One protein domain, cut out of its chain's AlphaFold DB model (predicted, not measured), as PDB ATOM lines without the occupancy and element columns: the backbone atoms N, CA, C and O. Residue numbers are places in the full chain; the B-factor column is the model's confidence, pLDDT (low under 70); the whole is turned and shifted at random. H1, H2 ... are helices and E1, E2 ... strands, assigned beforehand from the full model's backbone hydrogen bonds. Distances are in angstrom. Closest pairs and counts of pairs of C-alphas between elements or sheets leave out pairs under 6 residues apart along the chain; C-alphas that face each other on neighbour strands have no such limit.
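Overview. This is residues 13 to 64 of the 79 residues of an uncharacterized protein of Chlamydomonas reinhardtii (UniProt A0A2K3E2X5). A small sheet of three short strands has one long helix, H1, running out from it like an arm, while residues 20 to 25 of the E1 to E2 link stick out at the other end. H1 meets the sheet just with its first turn, and after it residues 58 to 64 fold back. The printed part has 52 residues, with E1, E2, E3 and H1 in that order along the chain; the sheet order is E1 - E2 - E3, all antiparallel, and the class is mixed, helices and strands. The whole is only just extended, close to loose, with a radius of gyration of the C-alphas of 15.1 A, and its outline is only just elongated, spanning 48 by 25 by 14 A.

Along the chain. E1 is residues 13 to 16, 9.8 A long, beginning at C-alpha 13 (-3.650, 11.130, 40.014). E2 is residues 28 to 32, 13.1 A. E3 is residues 38 to 40, 7.3 A. H1 is residues 41 to 57, 24.6 A, ending at C-alpha 57 (-31.903, 14.485, 54.699).

Arrangement. E1, E2 and E3 form a meander, each strand the antiparallel neighbour of the one before. E1 and E2 are a hairpin at 152 degrees, with N 13 and O 31 within hydrogen-bond range at 2.9 A. E2 and E3 are a hairpin at 143 degrees, with N 30 and O 39 within range at 2.8 A. H1 is on the sheet but only grazes it, with residues 41 to 44; the closest C-alphas of E2 and H1 are those of Val 29 and Arg 41, 6.6 A apart. In H1 every O i to N i+4 pair is within hydrogen-bond range.

Size, cuts and confidence. The C-alphas farthest apart, of Glu 22 and Gly 59, are 48.7 A apart. The printed part has no cut. The E1 to E2 link, 11 residues, is long. Mean pLDDT of the printed part is 82.7; residues 20 to 26 are under 70.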
ATOM      1  N   ALA A  13      -4.370  11.995  40.922       86.56
ATOM      2  CA  ALA A  13      -3.650  11.130  40.014       86.56
ATOM      3  C   ALA A  13      -4.530   9.953  39.560       86.56
ATOM      4  O   ALA A  13      -5.399   9.462  40.287       86.56
ATOM      5  N   ILE A  14      -4.289   9.468  38.343       84.81
ATOM      6  CA  ILE A  14      -4.875   8.223  37.843       84.81
ATOM      7  C   ILE A  14      -3.798   7.148  37.910       84.81
ATOM      8  O   ILE A  14      -2.804   7.217  37.189       84.81
ATOM      9  N   LYS A  15      -4.012   6.126  38.739       84.56
ATOM     10  CA  LYS A  15      -3.135   4.959  38.813       84.56
ATOM     11  C   LYS A  15      -3.777   3.806  38.054       84.56
ATOM     12  O   LYS A  15      -4.887   3.378  38.370       84.56
ATOM     13  N   ARG A  16      -3.082   3.309  37.033       81.56
ATOM     14  CA  ARG A  16      -3.477   2.087  36.324       81.56
ATOM     15  C   ARG A  16      -2.979   0.892  37.126       81.56
ATOM     16  O   ARG A  16      -1.799   0.839  37.471       81.56
ATOM     17  N   LEU A  17      -3.876  -0.027  37.455       79.31
ATOM     18  CA  LEU A  17      -3.510  -1.281  38.100       79.31
ATOM     19  C   LEU A  17      -3.075  -2.270  37.008       79.31
ATOM     20  O   LEU A  17      -3.783  -2.449  36.017       79.31
ATOM     21  N   GLY A  18      -1.878  -2.843  37.159       75.38
ATOM     22  CA  GLY A  18      -1.358  -3.896  36.279       75.38
ATOM     23  C   GLY A  18      -1.907  -5.281  36.640       75.38
ATOM     24  O   GLY A  18      -2.655  -5.418  37.605       75.38
ATOM     25  N   GLY A  19      -1.512  -6.306  35.877       72.69
ATOM     26  CA  GLY A  19      -1.892  -7.706  36.132       72.69
ATOM     27  C   GLY A  19      -3.189  -8.162  35.457       72.69
ATOM     28  O   GLY A  19      -3.795  -9.135  35.892       72.69
ATOM     29  N   LEU A  20      -3.632  -7.458  34.416       64.56
ATOM     30  CA  LEU A  20      -4.819  -7.828  33.649       64.56
ATOM     31  C   LEU A  20      -4.473  -8.828  32.551       64.56
ATOM     32  O   LEU A  20      -3.476  -8.658  31.850       64.56
ATOM     33  N   GLN A  21      -5.316  -9.850  32.411       66.00
ATOM     34  CA  GLN A  21      -5.241 -10.795  31.301       66.00
ATOM     35  C   GLN A  21      -5.561 -10.092  29.975       66.00
ATOM     36  O   GLN A  21      -6.235  -9.057  29.940       66.00
ATOM     37  N   GLU A  22      -5.073 -10.667  28.879       61.62
ATOM     38  CA  GLU A  22      -5.319 -10.169  27.529       61.62
ATOM     39  C   GLU A  22      -6.834 -10.063  27.261       61.62
ATOM     40  O   GLU A  22      -7.599 -10.985  27.537       61.62
ATOM     41  N   GLY A  23      -7.289  -8.890  26.808       66.56
ATOM     42  CA  GLY A  23      -8.712  -8.583  26.606       66.56
ATOM     43  C   GLY A  23      -9.433  -7.935  27.797       66.56
ATOM     44  O   GLY A  23     -10.538  -7.418  27.618       66.56
ATOM     45  N   GLN A  24      -8.829  -7.866  28.991       59.66
ATOM     46  CA  GLN A  24      -9.420  -7.132  30.113       59.66
ATOM     47  C   GLN A  24      -9.039  -5.645  30.102       59.66
ATOM     48  O   GLN A  24      -7.882  -5.255  29.930       59.66
ATOM     49  N   ARG A  25     -10.038  -4.780  30.310       59.72
ATOM     50  CA  ARG A  25      -9.844  -3.327  30.310       59.72
ATOM     51  C   ARG A  25      -9.063  -2.902  31.566       59.72
ATOM     52  O   ARG A  25      -9.458  -3.298  32.661       59.72
ATOM     53  N   PRO A  26      -8.018  -2.057  31.446       64.44
ATOM     54  CA  PRO A  26      -7.280  -1.506  32.580       64.44
ATOM     55  C   PRO A  26      -8.188  -0.941  33.672       64.44
ATOM     56  O   PRO A  26      -8.869   0.065  33.452       64.44
ATOM     57  N   TRP A  27      -8.162  -1.542  34.865       73.88
ATOM     58  CA  TRP A  27      -8.726  -0.909  36.051       73.88
ATOM     59  C   TRP A  27      -7.860   0.300  36.375       73.88
ATOM     60  O   TRP A  27      -6.668   0.192  36.669       73.88
ATOM     61  N   SER A  28      -8.463   1.478  36.284       79.06
ATOM     62  CA  SER A  28      -7.850   2.711  36.755       79.06
ATOM     63  C   SER A  28      -8.518   3.118  38.056       79.06
ATOM     64  O   SER A  28      -9.745   3.198  38.156       79.06
ATOM     65  N   VAL A  29      -7.695   3.363  39.065       85.75
ATOM     66  CA  VAL A  29      -8.124   3.979  40.315       85.75
ATOM     67  C   VAL A  29      -7.684   5.433  40.315       85.75
ATOM     68  O   VAL A  29      -6.705   5.813  39.668       85.75
ATOM     69  N   LYS A  30      -8.438   6.262  41.022       86.38
ATOM     70  CA  LYS A  30      -8.052   7.632  41.321       86.38
ATOM     71  C   LYS A  30      -7.378   7.664  42.678       86.38
ATOM     72  O   LYS A  30      -7.833   6.984  43.595       86.38
ATOM     73  N   VAL A  31      -6.318   8.446  42.781       88.44
ATOM     74  CA  VAL A  31      -5.577   8.688  44.016       88.44
ATOM     75  C   VAL A  31      -5.658  10.180  44.296       88.44
ATOM     76  O   VAL A  31      -5.352  10.980  43.417       88.44
ATOM     77  N   CYS A  32      -6.113  10.560  45.485       89.31
ATOM     78  CA  CYS A  32      -6.085  11.956  45.912       89.31
ATOM     79  C   CYS A  32      -4.646  12.399  46.167       89.31
ATOM     80  O   CYS A  32      -3.924  11.695  46.868       89.31
ATOM     81  N   ASN A  33      -4.258  13.564  45.649       88.25
ATOM     82  CA  ASN A  33      -2.916  14.095  45.885       88.25
ATOM     83  C   ASN A  33      -2.710  14.526  47.348       88.25
ATOM     84  O   ASN A  33      -1.615  14.362  47.871       88.25
ATOM     85  N   ASP A  34      -3.767  14.982  48.029       88.88
ATOM     86  CA  ASP A  34      -3.650  15.527  49.388       88.88
ATOM     87  C   ASP A  34      -3.688  14.439  50.465       88.88
ATOM     88  O   ASP A  34      -2.824  14.361  51.330       88.88
ATOM     89  N   CYS A  35      -4.725  13.595  50.441       90.31
ATOM     90  CA  CYS A  35      -4.980  12.622  51.510       90.31
ATOM     91  C   CYS A  35      -4.688  11.174  51.102       90.31
ATOM     92  O   CYS A  35      -5.049  10.253  51.836       90.31
ATOM     93  N   LEU A  36      -4.119  10.961  49.907       87.81
ATOM     94  CA  LEU A  36      -3.723   9.658  49.343       87.81
ATOM     95  C   LEU A  36      -4.830   8.598  49.274       87.81
ATOM     96  O   LEU A  36      -4.587   7.438  48.928       87.81
ATOM     97  N   THR A  37      -6.074   8.992  49.555       87.31
ATOM     98  CA  THR A  37      -7.226   8.103  49.455       87.31
ATOM     99  C   THR A  37      -7.261   7.576  48.019       87.31
ATOM    100  O   THR A  37      -7.093   8.335  47.063       87.31
ATOM    101  N   THR A  38      -7.416   6.264  47.861       86.75
ATOM    102  CA  THR A  38      -7.380   5.587  46.560       86.75
ATOM    103  C   THR A  38      -8.697   4.872  46.327       86.75
ATOM    104  O   THR A  38      -9.151   4.128  47.191       86.75
ATOM    105  N   TRP A  39      -9.330   5.085  45.175       83.50
ATOM    106  CA  TRP A  39     -10.636   4.487  44.905       83.50
ATOM    107  C   TRP A  39     -10.943   4.335  43.413       83.50
ATOM    108  O   TRP A  39     -10.466   5.083  42.559       83.50
ATOM    109  N   ASN A  40     -11.797   3.367  43.090       83.81
ATOM    110  CA  ASN A  40     -12.361   3.214  41.750       83.81
ATOM    111  C   ASN A  40     -13.380   4.341  41.465       83.81
ATOM    112  O   ASN A  40     -14.126   4.754  42.352       83.81
ATOM    113  N   ARG A  41     -13.448   4.823  40.215       76.56
ATOM    114  CA  ARG A  41     -14.409   5.849  39.765       76.56
ATOM    115  C   ARG A  41     -15.857   5.582  40.205       76.56
ATOM    116  O   ARG A  41     -16.533   6.541  40.577       76.56
ATOM    117  N   ASP A  42     -16.313   4.337  40.178       82.62
ATOM    118  CA  ASP A  42     -17.692   3.963  40.511       82.62
ATOM    119  C   ASP A  42     -17.926   4.000  42.026       82.62
ATOM    120  O   ASP A  42     -18.908   4.582  42.487       82.62
ATOM    121  N   VAL A  43     -16.950   3.530  42.812       83.25
ATOM    122  CA  VAL A  43     -16.936   3.681  44.280       83.25
ATOM    123  C   VAL A  43     -16.960   5.163  44.669       83.25
ATOM    124  O   VAL A  43     -17.701   5.561  45.567       83.25
ATOM    125  N   SER A  44     -16.224   6.014  43.939       80.00
ATOM    126  CA  SER A  44     -16.289   7.475  44.111       80.00
ATOM    127  C   SER A  44     -17.706   8.001  43.963       80.00
ATOM    128  O   SER A  44     -18.144   8.834  44.753       80.00
ATOM    129  N   ALA A  45     -18.382   7.582  42.890       80.19
ATOM    130  CA  ALA A  45     -19.694   8.086  42.534       80.19
ATOM    131  C   ALA A  45     -20.728   7.644  43.573       80.19
ATOM    132  O   ALA A  45     -21.501   8.479  44.038       80.19
ATOM    133  N   ALA A  46     -20.674   6.381  44.004       87.94
ATOM    134  CA  ALA A  46     -21.524   5.852  45.063       87.94
ATOM    135  C   ALA A  46     -21.342   6.619  46.386       87.94
ATOM    136  O   ALA A  46     -22.324   7.076  46.971       87.94
ATOM    137  N   ASN A  47     -20.094   6.845  46.817       85.69
ATOM    138  CA  ASN A  47     -19.809   7.588  48.051       85.69
ATOM    139  C   ASN A  47     -20.330   9.026  47.994       85.69
ATOM    140  O   ASN A  47     -20.903   9.521  48.963       85.69
ATOM    141  N   VAL A  48     -20.190   9.689  46.850       81.38
ATOM    142  CA  VAL A  48     -20.712  11.046  46.663       81.38
ATOM    143  C   VAL A  48     -22.233  11.065  46.701       81.38
ATOM    144  O   VAL A  48     -22.801  11.924  47.369       81.38
ATOM    145  N   ILE A  49     -22.902  10.135  46.014       86.75
ATOM    146  CA  ILE A  49     -24.367  10.026  46.050       86.75
ATOM    147  C   ILE A  49     -24.840   9.825  47.494       86.75
ATOM    148  O   ILE A  49     -25.771  10.501  47.929       86.75
ATOM    149  N   ARG A  50     -24.153   8.966  48.257       89.88
ATOM    150  CA  ARG A  50     -24.435   8.735  49.680       89.88
ATOM    151  C   ARG A  50     -24.310  10.017  50.506       89.88
ATOM    152  O   ARG A  50     -25.222  10.334  51.261       89.88
ATOM    153  N   VAL A  51     -23.220  10.772  50.350       86.88
ATOM    154  CA  VAL A  51     -23.013  12.047  51.066       86.88
ATOM    155  C   VAL A  51     -24.082  13.073  50.688       86.88
ATOM    156  O   VAL A  51     -24.664  13.701  51.566       86.88
ATOM    157  N   LEU A  52     -24.390  13.212  49.397       86.81
ATOM    158  CA  LEU A  52     -25.426  14.128  48.915       86.81
ATOM    159  C   LEU A  52     -26.813  13.784  49.472       86.81
ATOM    160  O   LEU A  52     -27.568  14.691  49.819       86.81
ATOM    161  N   LEU A  53     -27.140  12.494  49.577       92.19
ATOM    162  CA  LEU A  53     -28.383  12.035  50.191       92.19
ATOM    163  C   LEU A  53     -28.443  12.412  51.676       92.19
ATOM    164  O   LEU A  53     -29.449  12.959  52.115       92.19
ATOM    165  N   LEU A  54     -27.368  12.167  52.431       93.00
ATOM    166  CA  LEU A  54     -27.301  12.514  53.855       93.00
ATOM    167  C   LEU A  54     -27.455  14.021  54.081       93.00
ATOM    168  O   LEU A  54     -28.235  14.428  54.935       93.00
ATOM    169  N   LEU A  55     -26.770  14.852  53.291       90.94
ATOM    170  CA  LEU A  55     -26.894  16.310  53.378       90.94
ATOM    171  C   LEU A  55     -28.330  16.769  53.121       90.94
ATOM    172  O   LEU A  55     -28.862  17.556  53.899       90.94
ATOM    173  N   LYS A  56     -28.981  16.212  52.092       92.19
ATOM    174  CA  LYS A  56     -30.385  16.506  51.787       92.19
ATOM    175  C   LYS A  56     -31.319  16.111  52.935       92.19
ATOM    176  O   LYS A  56     -32.226  16.872  53.252       92.19
ATOM    177  N   LEU A  57     -31.102  14.950  53.557       96.25
ATOM    178  CA  LEU A  57     -31.903  14.485  54.699       96.25
ATOM    179  C   LEU A  57     -31.718  15.357  55.946       96.25
ATOM    180  O   LEU A  57     -32.657  15.530  56.713       96.25
ATOM    181  N   MET A  58     -30.529  15.928  56.132       96.19
ATOM    182  CA  MET A  58     -30.228  16.850  57.228       96.19
ATOM    183  C   MET A  58     -30.645  18.305  56.937       96.19
ATOM    184  O   MET A  58     -30.429  19.175  57.774       96.19
ATOM    185  N   GLY A  59     -31.221  18.589  55.762       94.56
ATOM    186  CA  GLY A  59     -31.643  19.938  55.372       94.56
ATOM    187  C   GLY A  59     -30.500  20.867  54.953       94.56
ATOM    188  O   GLY A  59     -30.699  22.077  54.883       94.56
ATOM    189  N   PHE A  60     -29.310  20.333  54.669       92.50
ATOM    190  CA  PHE A  60     -28.198  21.134  54.163       92.50
ATOM    191  C   PHE A  60     -28.299  21.360  52.657       92.50
ATOM    192  O   PHE A  60     -28.697  20.480  51.886       92.50
ATOM    193  N   GLU A  61     -27.828  22.531  52.240       88.19
ATOM    194  CA  GLU A  61     -27.642  22.867  50.835       88.19
ATOM    195  C   GLU A  61     -26.638  21.939  50.146       88.19
ATOM    196  O   GLU A  61     -25.670  21.445  50.735       88.19
ATOM    197  N   ARG A  62     -26.856  21.714  48.849       84.50
ATOM    198  CA  ARG A  62     -26.005  20.827  48.051       84.50
ATOM    199  C   ARG A  62     -24.636  21.476  47.788       84.50
ATOM    200  O   ARG A  62     -24.582  22.462  47.054       84.50
ATOM    201  N   PRO A  63     -23.508  20.871  48.213       83.50
ATOM    202  CA  PRO A  63     -22.187  21.438  47.964       83.50
ATOM    203  C   PRO A  63     -21.856  21.491  46.469       83.50
ATOM    204  O   PRO A  63     -21.881  20.466  45.780       83.50
ATOM    205  N   THR A  64     -21.475  22.669  45.972       80.38
ATOM    206  CA  THR A  64     -21.104  22.909  44.562       80.38
ATOM    207  C   THR A  64     -19.892  22.085  44.124       80.38
ATOM    208  O   THR A  64     -19.871  21.556  43.018       80.38
TER     209      THR A  64